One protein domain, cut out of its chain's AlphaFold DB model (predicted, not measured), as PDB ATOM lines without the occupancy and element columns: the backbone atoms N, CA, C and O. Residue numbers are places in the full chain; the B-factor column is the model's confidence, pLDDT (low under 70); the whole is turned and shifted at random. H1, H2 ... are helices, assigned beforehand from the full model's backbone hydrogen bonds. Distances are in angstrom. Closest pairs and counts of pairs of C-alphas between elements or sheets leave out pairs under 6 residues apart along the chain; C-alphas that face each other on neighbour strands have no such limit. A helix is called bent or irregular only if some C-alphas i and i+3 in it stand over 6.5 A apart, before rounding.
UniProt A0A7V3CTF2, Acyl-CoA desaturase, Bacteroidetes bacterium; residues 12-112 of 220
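What this domain is: This is residues 12 to 112 of the 220 residues of the protein "Acyl-CoA desaturase" of Bacteroidetes bacterium (UniProt A0A7V3CTF2). The model is a flat, open frame of helices: the long helices H4 and H5 meet near their ends at a corner, and H2 runs from the middle of H5 out beside the first part of H4, with the small helix H3 at the turn between H2 and H4. H1 packs on H5 with residues 21 to 25, near the start of H2, while residues 12 to 19 of H1 stick out from the frame. The printed part has 101 residues with five named helices, in the order H1, H2, H3, H4, H5 along the chain, and no named strand; the class is all helix. It is loose, with a radius of gyration of the C-alphas of 17.0 A, and its C-alphas span 44 by 44 by 24 A.

How they stand to each other: The hub is H5, residues 86 to 111, which touches three other helices. H4, residues 56 to 81, touches H5 with residues 74 to 79 alone, and H5 touches H4 with residues 86 to 93 alone; the closest C-alphas are those of Ile 79 and Trp 86, 5.5 A apart. Their lines stand at a steep tilt of 55 degrees and they run opposite ways. H2, residues 27 to 45, touches H5 with residues 27 to 29 alone, against residues 94 to 102 of H5, and the closest C-alphas are those of Met 27 and Gly 101, 5.0 A apart. These two run the same way at a steep tilt of 68 degrees, only just short of about perpendicular. H2 and H4 touch, on H4 with residues 56 to 67 alone, and their closest C-alphas are those of Asn 44 and Tyr 56, 6.4 A apart; they run opposite ways at a shallow tilt of 13 degrees. H1, residues 12 to 25, touches H5 with residues 21 to 25 alone, against residues 97 to 105 of H5; the closest C-alphas are those of Gly 25 and Phe 98, 3.9 A apart, and the two run opposite ways at a steep tilt of 62 degrees. H1 and H2 meet only through their link. H3, residues 48 to 51, is close to H2 but not clearly touching, with the C-alphas of Tyr 43 and Leu 49 closest at 6.4 A. H1 is apart from H3 and from H4, and H3 is apart from H5. Pairs of O i and N i+4 within hydrogen-bond range number 5 of 10 in H1, 12 of 15 in H2, 20 of 22 in H4 and 20 of 22 in H5; H3 is too short for such a pair.

Where its parts are: H5 is 38.5 A from first to last C-alpha, from C-alpha 86 at (-33.055, -3.547, 58.175) to C-alpha 111 at (-64.384, -17.710, 40.912). It is neither bent nor irregular, but only just: C-alphas 107 and 110 are 6.4 A apart. H4 is 35.7 A long, with a kink of 30 degrees near residue 72, and is only just irregular, with C-alphas 74 and 77 6.7 A apart. H2 is 23.7 A long, has a kink of 64 degrees near residue 34, and is irregular, with C-alphas 33 and 36 7.5 A apart. H1 begins at C-alpha 12 at (-44.460, -16.689, 26.764), is 18.8 A long, and is irregular, with C-alphas 14 and 17 7.7 A apart. H3 has four residues.

The domain as a whole: The C-alphas farthest apart are those of Thr 51 and Asn 83, at 47.9 A. Residues 12 to 19 and residues 80 to 85 stand free; the body without them spans 41 by 37 by 14 A. The printed part has no cut, and its four links are tight. The mean pLDDT of the printed part is 96.4, and no printed residue is under 70.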
ATOM      1  N   ILE A  12     -44.710 -16.498  25.329       96.12
ATOM      2  CA  ILE A  12     -44.460 -16.689  26.764       96.12
ATOM      3  C   ILE A  12     -45.658 -17.317  27.498       96.12
ATOM      4  O   ILE A  12     -45.451 -18.081  28.435       96.12
ATOM      5  N   HIS A  13     -46.897 -17.092  27.037       96.88
ATOM      6  CA  HIS A  13     -48.104 -17.632  27.668       96.88
ATOM      7  C   HIS A  13     -48.129 -19.162  27.719       96.88
ATOM      8  O   HIS A  13     -48.759 -19.698  28.623       96.88
ATOM      9  N   LYS A  14     -47.373 -19.863  26.861       96.38
ATOM     10  CA  LYS A  14     -47.187 -21.322  26.948       96.38
ATOM     11  C   LYS A  14     -46.768 -21.791  28.343       96.38
ATOM     12  O   LYS A  14     -47.144 -22.880  28.756       96.38
ATOM     13  N   PHE A  15     -46.029 -20.969  29.086       97.00
ATOM     14  CA  PHE A  15     -45.547 -21.299  30.429       97.00
ATOM     15  C   PHE A  15     -46.322 -20.592  31.546       97.00
ATOM     16  O   PHE A  15     -45.932 -20.670  32.711       97.00
ATOM     17  N   GLN A  16     -47.425 -19.901  31.233       96.88
ATOM     18  CA  GLN A  16     -48.125 -19.083  32.225       96.88
ATOM     19  C   GLN A  16     -48.697 -19.888  33.381       96.88
ATOM     20  O   GLN A  16     -48.711 -19.396  34.499       96.88
ATOM     21  N   PHE A  17     -49.097 -21.135  33.143       96.06
ATOM     22  CA  PHE A  17     -49.572 -22.033  34.194       96.06
ATOM     23  C   PHE A  17     -48.502 -22.331  35.266       96.06
ATOM     24  O   PHE A  17     -48.848 -22.796  36.348       96.06
ATOM     25  N   ILE A  18     -47.223 -22.043  34.982       96.44
ATOM     26  CA  ILE A  18     -46.097 -22.148  35.919       96.44
ATOM     27  C   ILE A  18     -45.840 -20.796  36.589       96.44
ATOM     28  O   ILE A  18     -45.874 -20.684  37.811       96.44
ATOM     29  N   TYR A  19     -45.588 -19.743  35.805       97.25
ATOM     30  CA  TYR A  19     -45.154 -18.460  36.368       97.25
ATOM     31  C   TYR A  19     -46.300 -17.600  36.928       97.25
ATOM     32  O   TYR A  19     -46.035 -16.611  37.613       97.25
ATOM     33  N   ALA A  20     -47.569 -17.932  36.655       97.50
ATOM     34  CA  ALA A  20     -48.719 -17.184  37.171       97.50
ATOM     35  C   ALA A  20     -48.717 -17.117  38.699       97.50
ATOM     36  O   ALA A  20     -48.910 -16.038  39.248       97.50
ATOM     37  N   TRP A  21     -48.413 -18.228  39.376       97.38
ATOM     38  CA  TRP A  21     -48.397 -18.318  40.841       97.38
ATOM     39  C   TRP A  21     -47.386 -17.366  41.478       97.38
ATOM     40  O   TRP A  21     -47.674 -16.741  42.497       97.38
ATOM     41  N   PHE A  22     -46.229 -17.191  40.837       97.56
ATOM     42  CA  PHE A  22     -45.238 -16.214  41.270       97.56
ATOM     43  C   PHE A  22     -45.765 -14.779  41.121       97.56
ATOM     44  O   PHE A  22     -45.728 -14.005  42.076       97.56
ATOM     45  N   PHE A  23     -46.324 -14.424  39.959       97.00
ATOM     46  CA  PHE A  23     -46.871 -13.077  39.749       97.00
ATOM     47  C   PHE A  23     -48.109 -12.783  40.597       97.00
ATOM     48  O   PHE A  23     -48.324 -11.630  40.969       97.00
ATOM     49  N   TYR A  24     -48.900 -13.797  40.944       97.44
ATOM     50  CA  TYR A  24     -49.992 -13.665  41.902       97.44
ATOM     51  C   TYR A  24     -49.491 -13.221  43.272       97.44
ATOM     52  O   TYR A  24     -50.062 -12.292  43.845       97.44
ATOM     53  N   GLY A  25     -48.372 -13.774  43.746       97.56
ATOM     54  CA  GLY A  25     -47.729 -13.289  44.965       97.56
ATOM     55  C   GLY A  25     -47.332 -11.810  44.883       97.56
ATOM     56  O   GLY A  25     -47.510 -11.054  45.833       97.56
ATOM     57  N   LEU A  26     -46.895 -11.332  43.717       96.94
ATOM     58  CA  LEU A  26     -46.493  -9.929  43.542       96.94
ATOM     59  C   LEU A  26     -47.665  -8.935  43.459       96.94
ATOM     60  O   LEU A  26     -47.436  -7.724  43.442       96.94
ATOM     61  N   MET A  27     -48.917  -9.402  43.423       95.06
ATOM     62  CA  MET A  27     -50.086  -8.549  43.185       95.06
ATOM     63  C   MET A  27     -50.212  -7.399  44.193       95.06
ATOM     64  O   MET A  27     -50.388  -6.249  43.792       95.06
ATOM     65  N   THR A  28     -50.113  -7.684  45.492       96.62
ATOM     66  CA  THR A  28     -50.286  -6.655  46.533       96.62
ATOM     67  C   THR A  28     -49.081  -5.719  46.608       96.62
ATOM     68  O   THR A  28     -49.250  -4.529  46.868       96.62
ATOM     69  N   LEU A  29     -47.883  -6.213  46.281       96.19
ATOM     70  CA  LEU A  29     -46.679  -5.390  46.156       96.19
ATOM     71  C   LEU A  29     -46.805  -4.388  44.999       96.19
ATOM     72  O   LEU A  29     -46.433  -3.219  45.127       96.19
ATOM     73  N   MET A  30     -47.385  -4.810  43.871       95.69
ATOM     74  CA  MET A  30     -47.689  -3.905  42.760       95.69
ATOM     75  C   MET A  30     -48.693  -2.818  43.160       95.69
ATOM     76  O   MET A  30     -48.582  -1.691  42.680       95.69
ATOM     77  N   TRP A  31     -49.661  -3.117  44.033       94.44
ATOM     78  CA  TRP A  31     -50.615  -2.117  44.538       94.44
ATOM     79  C   TRP A  31     -49.925  -1.141  45.480       94.44
ATOM     80  O   TRP A  31     -50.069   0.071  45.331       94.44
ATOM     81  N   ALA A  32     -49.091  -1.650  46.388       94.06
ATOM     82  CA  ALA A  32     -48.288  -0.832  47.286       94.06
ATOM     83  C   ALA A  32     -47.394   0.172  46.533       94.06
ATOM     84  O   ALA A  32     -47.188   1.276  47.027       94.06
ATOM     85  N   THR A  33     -46.933  -0.163  45.323       94.00
ATOM     86  CA  THR A  33     -45.940   0.631  44.583       94.00
ATOM     87  C   THR A  33     -46.503   1.437  43.412       94.00
ATOM     88  O   THR A  33     -46.365   2.654  43.397       94.00
ATOM     89  N   THR A  34     -47.113   0.796  42.413       94.12
ATOM     90  CA  THR A  34     -47.301   1.400  41.076       94.12
ATOM     91  C   THR A  34     -48.746   1.421  40.595       94.12
ATOM     92  O   THR A  34     -49.166   2.390  39.958       94.12
ATOM     93  N   LYS A  35     -49.532   0.377  40.887       94.88
ATOM     94  CA  LYS A  35     -50.862   0.195  40.286       94.88
ATOM     95  C   LYS A  35     -51.803   1.355  40.598       94.88
ATOM     96  O   LYS A  35     -52.465   1.833  39.682       94.88
ATOM     97  N   ASP A  36     -51.823   1.836  41.840       95.31
ATOM     98  CA  ASP A  36     -52.751   2.895  42.256       95.31
ATOM     99  C   ASP A  36     -52.472   4.228  41.549       95.31
ATOM    100  O   ASP A  36     -53.405   4.922  41.148       95.31
ATOM    101  N   PHE A  37     -51.199   4.559  41.305       96.19
ATOM    102  CA  PHE A  37     -50.821   5.759  40.554       96.19
ATOM    103  C   PHE A  37     -51.254   5.663  39.088       96.19
ATOM    104  O   PHE A  37     -51.865   6.589  38.547       96.19
ATOM    105  N   ASN A  38     -51.000   4.513  38.457       96.50
ATOM    106  CA  ASN A  38     -51.430   4.248  37.084       96.50
ATOM    107  C   ASN A  38     -52.959   4.283  36.961       96.50
ATOM    108  O   ASN A  38     -53.502   4.837  36.002       96.50
ATOM    109  N   GLN A  39     -53.662   3.726  37.948       95.88
ATOM    110  CA  GLN A  39     -55.117   3.707  38.009       95.88
ATOM    111  C   GLN A  39     -55.692   5.115  38.180       95.88
ATOM    112  O   GLN A  39     -56.605   5.475  37.439       95.88
ATOM    113  N   LEU A  40     -55.118   5.941  39.060       96.81
ATOM    114  CA  LEU A  40     -55.522   7.337  39.228       96.81
ATOM    115  C   LEU A  40     -55.332   8.148  37.936       96.81
ATOM    116  O   LEU A  40     -56.239   8.869  37.517       96.81
ATOM    117  N   SER A  41     -54.184   7.996  37.269       96.81
ATOM    118  CA  SER A  41     -53.923   8.650  35.978       96.81
ATOM    119  C   SER A  41     -54.943   8.232  34.918       96.81
ATOM    120  O   SER A  41     -55.519   9.081  34.234       96.81
ATOM    121  N   ARG A  42     -55.235   6.929  34.819       97.06
ATOM    122  CA  ARG A  42     -56.243   6.395  33.896       97.06
ATOM    123  C   ARG A  42     -57.644   6.931  34.202       97.06
ATOM    124  O   ARG A  42     -58.319   7.384  33.287       97.06
ATOM    125  N   TYR A  43     -58.067   6.931  35.464       96.12
ATOM    126  CA  TYR A  43     -59.383   7.439  35.869       96.12
ATOM    127  C   TYR A  43     -59.555   8.928  35.587       96.12
ATOM    128  O   TYR A  43     -60.632   9.350  35.173       96.12
ATOM    129  N   ASN A  44     -58.489   9.714  35.730       96.31
ATOM    130  CA  ASN A  44     -58.505  11.111  35.321       96.31
ATOM    131  C   ASN A  44     -58.690  11.266  33.804       96.31
ATOM    132  O   ASN A  44     -59.531  12.052  33.378       96.31
ATOM    133  N   LYS A  45     -57.959  10.485  32.993       96.62
ATOM    134  CA  LYS A  45     -58.105  10.484  31.524       96.62
ATOM    135  C   LYS A  45     -59.509  10.067  31.073       96.62
ATOM    136  O   LYS A  45     -60.006  10.600  30.093       96.62
ATOM    137  N   MET A  46     -60.152   9.159  31.808       95.69
ATOM    138  CA  MET A  46     -61.531   8.715  31.562       95.69
ATOM    139  C   MET A  46     -62.600   9.682  32.102       95.69
ATOM    140  O   MET A  46     -63.786   9.414  31.955       95.69
ATOM    141  N   GLY A  47     -62.222  10.776  32.774       95.12
ATOM    142  CA  GLY A  47     -63.175  11.731  33.351       95.12
ATOM    143  C   GLY A  47     -63.898  11.253  34.619       95.12
ATOM    144  O   GLY A  47     -64.714  11.997  35.158       95.12
ATOM    145  N   LEU A  48     -63.561  10.075  35.156       95.06
ATOM    146  CA  LEU A  48     -64.223   9.473  36.325       95.06
ATOM    147  C   LEU A  48     -63.993  10.254  37.627       95.06
ATOM    148  O   LEU A  48     -64.762  10.148  38.571       95.06
ATOM    149  N   LEU A  49     -62.948  11.081  37.712       94.81
ATOM    150  CA  LEU A  49     -62.765  11.935  38.894       94.81
ATOM    151  C   LEU A  49     -63.835  13.032  38.978       94.81
ATOM    152  O   LEU A  49     -64.240  13.419  40.074       94.81
ATOM    153  N   LYS A  50     -64.339  13.497  37.828       92.44
ATOM    154  CA  LYS A  50     -65.380  14.530  37.775       92.44
ATOM    155  C   LYS A  50     -66.727  13.993  38.254       92.44
ATOM    156  O   LYS A  50     -67.428  14.705  38.962       92.44
ATOM    157  N   THR A  51     -67.056  12.737  37.939       93.44
ATOM    158  CA  THR A  51     -68.302  12.093  38.396       93.44
ATOM    159  C   THR A  51     -68.346  11.934  39.917       93.44
ATOM    160  O   THR A  51     -69.421  11.934  40.503       93.44
ATOM    161  N   HIS A  52     -67.180  11.866  40.568       90.81
ATOM    162  CA  HIS A  52     -67.035  11.843  42.026       90.81
ATOM    163  C   HIS A  52     -66.725  13.218  42.643       90.81
ATOM    164  O   HIS A  52     -66.311  13.291  43.800       90.81
ATOM    165  N   ASN A  53     -66.900  14.309  41.887       94.31
ATOM    166  CA  ASN A  53     -66.669  15.683  42.336       94.31
ATOM    167  C   ASN A  53     -65.289  15.892  43.004       94.31
ATOM    168  O   ASN A  53     -65.158  16.524  44.056       94.31
ATOM    169  N   THR A  54     -64.241  15.310  42.414       95.88
ATOM    170  CA  THR A  54     -62.864  15.429  42.903       95.88
ATOM    171  C   THR A  54     -61.886  15.800  41.787       95.88
ATOM    172  O   THR A  54     -62.225  15.821  40.604       95.88
ATOM    173  N   THR A  55     -60.652  16.136  42.161       96.31
ATOM    174  CA  THR A  55     -59.596  16.555  41.231       96.31
ATOM    175  C   THR A  55     -58.394  15.631  41.317       96.31
ATOM    176  O   THR A  55     -58.097  15.066  42.372       96.31
ATOM    177  N   TYR A  56     -57.645  15.528  40.216       96.94
ATOM    178  CA  TYR A  56     -56.420  14.729  40.173       96.94
ATOM    179  C   TYR A  56     -55.444  15.109  41.290       96.94
ATOM    180  O   TYR A  56     -54.948  14.235  41.990       96.94
ATOM    181  N   ARG A  57     -55.211  16.412  41.511       97.00
ATOM    182  CA  ARG A  57     -54.293  16.894  42.555       97.00
ATOM    183  C   ARG A  57     -54.734  16.454  43.952       97.00
ATOM    184  O   ARG A  57     -53.896  16.011  44.730       97.00
ATOM    185  N   LYS A  58     -56.028  16.563  44.266       97.25
ATOM    186  CA  LYS A  58     -56.574  16.174  45.575       97.25
ATOM    187  C   LYS A  58     -56.411  14.675  45.823       97.25
ATOM    188  O   LYS A  58     -55.885  14.290  46.864       97.25
ATOM    189  N   GLU A  59     -56.808  13.841  44.864       97.44
ATOM    190  CA  GLU A  59     -56.682  12.385  44.992       97.44
ATOM    191  C   GLU A  59     -55.224  11.920  44.962       97.44
ATOM    192  O   GLU A  59     -54.866  10.990  45.675       97.44
ATOM    193  N   PHE A  60     -54.354  12.599  44.213       97.81
ATOM    194  CA  PHE A  60     -52.923  12.307  44.196       97.81
ATOM    195  C   PHE A  60     -52.269  12.600  45.550       97.81
ATOM    196  O   PHE A  60     -51.551  11.752  46.073       97.81
ATOM    197  N   LEU A  61     -52.557  13.756  46.161       97.94
ATOM    198  CA  LEU A  61     -52.063  14.088  47.504       97.94
ATOM    199  C   LEU A  61     -52.591  13.109  48.559       97.94
ATOM    200  O   LEU A  61     -51.832  12.655  49.414       97.94
ATOM    201  N   ARG A  62     -53.874  12.736  48.471       97.12
ATOM    202  CA  ARG A  62     -54.475  11.715  49.336       97.12
ATOM    203  C   ARG A  62     -53.780  10.361  49.171       97.12
ATOM    204  O   ARG A  62     -53.427   9.737  50.167       97.12
ATOM    205  N   LEU A  63     -53.545   9.929  47.932       97.25
ATOM    206  CA  LEU A  63     -52.828   8.693  47.630       97.25
ATOM    207  C   LEU A  63     -51.412   8.732  48.210       97.25
ATOM    208  O   LEU A  63     -51.029   7.806  48.916       97.25
ATOM    209  N   MET A  64     -50.658   9.812  47.984       97.81
ATOM    210  CA  MET A  64     -49.316   9.979  48.550       97.81
ATOM    211  C   MET A  64     -49.318   9.883  50.073       97.81
ATOM    212  O   MET A  64     -48.507   9.149  50.629       97.81
ATOM    213  N   MET A  65     -50.243  10.566  50.748       98.06
ATOM    214  CA  MET A  65     -50.384  10.499  52.203       98.06
ATOM    215  C   MET A  65     -50.611   9.060  52.684       98.06
ATOM    216  O   MET A  65     -49.902   8.607  53.581       98.06
ATOM    217  N   TYR A  66     -51.527   8.308  52.061       97.12
ATOM    218  CA  TYR A  66     -51.741   6.901  52.415       97.12
ATOM    219  C   TYR A  66     -50.518   6.027  52.139       97.12
ATOM    220  O   TYR A  66     -50.226   5.132  52.928       97.12
ATOM    221  N   LYS A  67     -49.771   6.289  51.059       96.75
ATOM    222  CA  LYS A  67     -48.526   5.566  50.767       96.75
ATOM    223  C   LYS A  67     -47.465   5.858  51.819       96.75
ATOM    224  O   LYS A  67     -46.896   4.918  52.355       96.75
ATOM    225  N   ILE A  68     -47.233   7.123  52.159       97.75
ATOM    226  CA  ILE A  68     -46.265   7.515  53.194       97.75
ATOM    227  C   ILE A  68     -46.634   6.872  54.529       97.75
ATOM    228  O   ILE A  68     -45.771   6.268  55.164       97.75
ATOM    229  N   PHE A  69     -47.909   6.931  54.920       98.00
ATOM    230  CA  PHE A  69     -48.390   6.272  56.131       98.00
ATOM    231  C   PHE A  69     -48.137   4.759  56.087       98.00
ATOM    232  O   PHE A  69     -47.548   4.207  57.013       98.00
ATOM    233  N   TYR A  70     -48.505   4.098  54.988       97.44
ATOM    234  CA  TYR A  70     -48.321   2.660  54.807       97.44
ATOM    235  C   TYR A  70     -46.849   2.236  54.886       97.44
ATOM    236  O   TYR A  70     -46.518   1.327  55.645       97.44
ATOM    237  N   TRP A  71     -45.953   2.900  54.149       96.88
ATOM    238  CA  TRP A  71     -44.517   2.600  54.158       96.88
ATOM    239  C   TRP A  71     -43.881   2.903  55.517       96.88
ATOM    240  O   TRP A  71     -43.045   2.138  55.997       96.88
ATOM    241  N   THR A  72     -44.323   3.975  56.180       97.62
ATOM    242  CA  THR A  72     -43.888   4.288  57.546       97.62
ATOM    243  C   THR A  72     -44.287   3.178  58.512       97.62
ATOM    244  O   THR A  72     -43.452   2.679  59.260       97.62
ATOM    245  N   PHE A  73     -45.545   2.749  58.458       96.94
ATOM    246  CA  PHE A  73     -46.087   1.735  59.353       96.94
ATOM    247  C   PHE A  73     -45.495   0.342  59.117       96.94
ATOM    248  O   PHE A  73     -45.190  -0.368  60.069       96.94
ATOM    249  N   THR A  74     -45.313  -0.054  57.858       95.94
ATOM    250  CA  THR A  74     -44.907  -1.423  57.504       95.94
ATOM    251  C   THR A  74     -43.401  -1.627  57.392       95.94
ATOM    252  O   THR A  74     -42.950  -2.765  57.495       95.94
ATOM    253  N   ILE A  75     -42.617  -0.560  57.192       96.50
ATOM    254  CA  ILE A  75     -41.159  -0.649  57.033       96.50
ATOM    255  C   ILE A  75     -40.427   0.206  58.065       96.50
ATOM    256  O   ILE A  75     -39.616  -0.330  58.817       96.50
ATOM    257  N   ILE A  76     -40.699   1.513  58.130       97.00
ATOM    258  CA  ILE A  76     -39.891   2.438  58.947       97.00
ATOM    259  C   ILE A  76     -40.021   2.118  60.440       97.00
ATOM    260  O   ILE A  76     -39.008   1.960  61.118       97.00
ATOM    261  N   ILE A  77     -41.248   1.972  60.949       96.88
ATOM    262  CA  ILE A  77     -41.497   1.618  62.351       96.88
ATOM    263  C   ILE A  77     -40.819   0.281  62.699       96.88
ATOM    264  O   ILE A  77     -40.035   0.258  63.647       96.88
ATOM    265  N   PRO A  78     -41.004  -0.814  61.935       96.50
ATOM    266  CA  PRO A  78     -40.292  -2.054  62.219       96.50
ATOM    267  C   PRO A  78     -38.763  -1.935  62.189       96.50
ATOM    268  O   PRO A  78     -38.113  -2.542  63.028       96.50
ATOM    269  N   ILE A  79     -38.176  -1.136  61.289       96.50
ATOM    270  CA  ILE A  79     -36.716  -0.913  61.263       96.50
ATOM    271  C   ILE A  79     -36.223  -0.209  62.533       96.50
ATOM    272  O   ILE A  79     -35.136  -0.519  63.012       96.50
ATOM    273  N   ILE A  80     -36.993   0.743  63.066       96.50
ATOM    274  CA  ILE A  80     -36.598   1.525  64.247       96.50
ATOM    275  C   ILE A  80     -36.799   0.727  65.538       96.50
ATOM    276  O   ILE A  80     -35.953   0.768  66.427       96.50
ATOM    277  N   PHE A  81     -37.933   0.033  65.663       96.62
ATOM    278  CA  PHE A  81     -38.373  -0.547  66.935       96.62
ATOM    279  C   PHE A  81     -38.098  -2.043  67.070       96.62
ATOM    280  O   PHE A  81     -38.030  -2.551  68.189       96.62
ATOM    281  N   VAL A  82     -37.949  -2.772  65.962       93.44
ATOM    282  CA  VAL A  82     -37.613  -4.195  66.016       93.44
ATOM    283  C   VAL A  82     -36.097  -4.322  65.979       93.44
ATOM    284  O   VAL A  82     -35.451  -3.806  65.074       93.44
ATOM    285  N   ASN A  83     -35.525  -5.047  66.942       93.38
ATOM    286  CA  ASN A  83     -34.090  -5.340  66.996       93.38
ATOM    287  C   ASN A  83     -33.683  -6.371  65.918       93.38
ATOM    288  O   ASN A  83     -33.269  -7.495  66.205       93.38
ATOM    289  N   LEU A  84     -33.880  -6.009  64.653       93.62
ATOM    290  CA  LEU A  84     -33.519  -6.767  63.468       93.62
ATOM    291  C   LEU A  84     -32.743  -5.863  62.517       93.62
ATOM    292  O   LEU A  84     -33.000  -4.670  62.395       93.62
ATOM    293  N   VAL A  85     -31.814  -6.459  61.772       95.50
ATOM    294  CA  VAL A  85     -31.125  -5.744  60.696       95.50
ATOM    295  C   VAL A  85     -32.144  -5.361  59.619       95.50
ATOM    296  O   VAL A  85     -32.973  -6.190  59.242       95.50
ATOM    297  N   TRP A  86     -32.067  -4.132  59.098       96.00
ATOM    298  CA  TRP A  86     -33.055  -3.547  58.175       96.00
ATOM    299  C   TRP A  86     -33.445  -4.458  56.997       96.00
ATOM    300  O   TRP A  86     -34.613  -4.521  56.621       96.00
ATOM    301  N   TRP A  87     -32.505  -5.229  56.438       96.56
ATOM    302  CA  TRP A  87     -32.787  -6.129  55.317       96.56
ATOM    303  C   TRP A  87     -33.704  -7.299  55.707       96.56
ATOM    304  O   TRP A  87     -34.484  -7.760  54.877       96.56
ATOM    305  N   LYS A  88     -33.686  -7.750  56.971       97.19
ATOM    306  CA  LYS A  88     -34.623  -8.773  57.474       97.19
ATOM    307  C   LYS A  88     -36.056  -8.245  57.488       97.19
ATOM    308  O   LYS A  88     -36.974  -8.993  57.163       97.19
ATOM    309  N   VAL A  89     -36.243  -6.957  57.797       96.88
ATOM    310  CA  VAL A  89     -37.552  -6.293  57.708       96.88
ATOM    311  C   VAL A  89     -38.039  -6.268  56.260       96.88
ATOM    312  O   VAL A  89     -39.186  -6.620  56.002       96.88
ATOM    313  N   LEU A  90     -37.167  -5.938  55.302       96.81
ATOM    314  CA  LEU A  90     -37.530  -5.945  53.879       96.81
ATOM    315  C   LEU A  90     -37.887  -7.344  53.362       96.81
ATOM    316  O   LEU A  90     -38.833  -7.486  52.589       96.81
ATOM    317  N   ILE A  91     -37.177  -8.385  53.808       97.38
ATOM    318  CA  ILE A  91     -37.537  -9.776  53.497       97.38
ATOM    319  C   ILE A  91     -38.909 -10.115  54.089       97.38
ATOM    320  O   ILE A  91     -39.754 -10.658  53.382       97.38
ATOM    321  N   GLY A  92     -39.164  -9.756  55.351       96.94
ATOM    322  CA  GLY A  92     -40.469  -9.953  55.987       96.94
ATOM    323  C   GLY A  92     -41.597  -9.242  55.235       96.94
ATOM    324  O   GLY A  92     -42.641  -9.839  54.975       96.94
ATOM    325  N   PHE A  93     -41.359  -8.004  54.800       97.00
ATOM    326  CA  PHE A  93     -42.277  -7.231  53.966       97.00
ATOM    327  C   PHE A  93     -42.564  -7.924  52.624       97.00
ATOM    328  O   PHE A  93     -43.724  -8.055  52.228       97.00
ATOM    329  N   ALA A  94     -41.528  -8.428  51.947       97.75
ATOM    330  CA  ALA A  94     -41.676  -9.160  50.694       97.75
ATOM    331  C   ALA A  94     -42.469 -10.467  50.877       97.75
ATOM    332  O   ALA A  94     -43.372 -10.743  50.088       97.75
ATOM    333  N   ILE A  95     -42.189 -11.239  51.932       98.00
ATOM    334  CA  ILE A  95     -42.918 -12.477  52.263       98.00
ATOM    335  C   ILE A  95     -44.385 -12.175  52.579       98.00
ATOM    336  O   ILE A  95     -45.271 -12.875  52.087       98.00
ATOM    337  N   MET A  96     -44.653 -11.131  53.366       97.69
ATOM    338  CA  MET A  96     -46.009 -10.702  53.714       97.69
ATOM    339  C   MET A  96     -46.814 -10.352  52.458       97.69
ATOM    340  O   MET A  96     -47.910 -10.888  52.267       97.69
ATOM    341  N   HIS A  97     -46.250  -9.553  51.550       98.12
ATOM    342  CA  HIS A  97     -46.897  -9.236  50.279       98.12
ATOM    343  C   HIS A  97     -47.086 -10.455  49.383       98.12
ATOM    344  O   HIS A  97     -48.182 -10.643  48.855       98.12
ATOM    345  N   PHE A  98     -46.053 -11.289  49.243       98.44
ATOM    346  CA  PHE A  98     -46.114 -12.494  48.424       98.44
ATOM    347  C   PHE A  98     -47.217 -13.438  48.906       98.44
ATOM    348  O   PHE A  98     -48.045 -13.897  48.122       98.44
ATOM    349  N   THR A  99     -47.281 -13.668  50.217       98.19
ATOM    350  CA  THR A  99     -48.289 -14.526  50.844       98.19
ATOM    351  C   THR A  99     -49.688 -13.942  50.666       98.19
ATOM    352  O   THR A  99     -50.593 -14.637  50.209       98.19
ATOM    353  N   CYS A 100     -49.871 -12.650  50.953       97.56
ATOM    354  CA  CYS A 100     -51.161 -11.976  50.808       97.56
ATOM    355  C   CYS A 100     -51.646 -11.967  49.347       97.56
ATOM    356  O   CYS A 100     -52.803 -12.283  49.071       97.56
ATOM    357  N   GLY A 101     -50.755 -11.672  48.395       97.88
ATOM    358  CA  GLY A 101     -51.062 -11.701  46.965       97.88
ATOM    359  C   GLY A 101     -51.476 -13.088  46.485       97.88
ATOM    360  O   GLY A 101     -52.476 -13.219  45.777       97.88
ATOM    361  N   LEU A 102     -50.764 -14.126  46.931       97.69
ATOM    362  CA  LEU A 102     -51.082 -15.505  46.585       97.69
ATOM    363  C   LEU A 102     -52.431 -15.942  47.171       97.69
ATOM    364  O   LEU A 102     -53.235 -16.519  46.444       97.69
ATOM    365  N   ILE A 103     -52.716 -15.623  48.440       96.69
ATOM    366  CA  ILE A 103     -54.012 -15.916  49.076       96.69
ATOM    367  C   ILE A 103     -55.152 -15.244  48.306       96.69
ATOM    368  O   ILE A 103     -56.115 -15.911  47.934       96.69
ATOM    369  N   LEU A 104     -55.034 -13.945  48.012       96.25
ATOM    370  CA  LEU A 104     -56.060 -13.217  47.264       96.25
ATOM    371  C   LEU A 104     -56.283 -13.832  45.878       96.25
ATOM    372  O   LEU A 104     -57.424 -14.054  45.481       96.25
ATOM    373  N   ALA A 105     -55.218 -14.157  45.146       96.31
ATOM    374  CA  ALA A 105     -55.356 -14.788  43.840       96.31
ATOM    375  C   ALA A 105     -56.020 -16.169  43.926       96.31
ATOM    376  O   ALA A 105     -56.901 -16.466  43.126       96.31
ATOM    377  N   LEU A 106     -55.651 -16.991  44.911       96.25
ATOM    378  CA  LEU A 106     -56.239 -18.317  45.108       96.25
ATOM    379  C   LEU A 106     -57.716 -18.269  45.521       96.25
ATOM    380  O   LEU A 106     -58.420 -19.251  45.310       96.25
ATOM    381  N   ILE A 107     -58.198 -17.157  46.078       95.44
ATOM    382  CA  ILE A 107     -59.616 -16.959  46.410       95.44
ATOM    383  C   ILE A 107     -60.387 -16.404  45.206       95.44
ATOM    384  O   ILE A 107     -61.435 -16.938  44.855       95.44
ATOM    385  N   PHE A 108     -59.878 -15.354  44.554       95.38
ATOM    386  CA  PHE A 108     -60.624 -14.634  43.517       95.38
ATOM    387  C   PHE A 108     -60.506 -15.244  42.117       95.38
ATOM    388  O   PHE A 108     -61.469 -15.204  41.356       95.38
ATOM    389  N   GLN A 109     -59.357 -15.817  41.741       95.94
ATOM    390  CA  GLN A 109     -59.188 -16.376  40.393       95.94
ATOM    391  C   GLN A 109     -60.099 -17.586  40.140       95.94
ATOM    392  O   GLN A 109     -60.747 -17.615  39.091       95.94
ATOM    393  N   PRO A 110     -60.238 -18.554  41.072       94.50
ATOM    394  CA  PRO A 110     -61.100 -19.710  40.840       94.50
ATOM    395  C   PRO A 110     -62.599 -19.392  40.746       94.50
ATOM    396  O   PRO A 110     -63.372 -20.278  40.390       94.50
ATOM    397  N   ALA A 111     -63.006 -18.159  41.058       96.06
ATOM    398  CA  ALA A 111     -64.384 -17.710  40.912       96.06
ATOM    399  C   ALA A 111     -64.745 -17.248  39.493       96.06
ATOM    400  O   ALA A 111     -65.921 -17.220  39.161       96.06
ATOM    401  N   HIS A 112     -63.762 -16.889  38.661       96.62
ATOM    402  CA  HIS A 112     -64.015 -16.264  37.351       96.62
ATOM    403  C   HIS A 112     -63.145 -16.799  36.214       96.62
ATOM    404  O   HIS A 112     -63.445 -16.587  35.046       96.62
TER     405      HIS A 112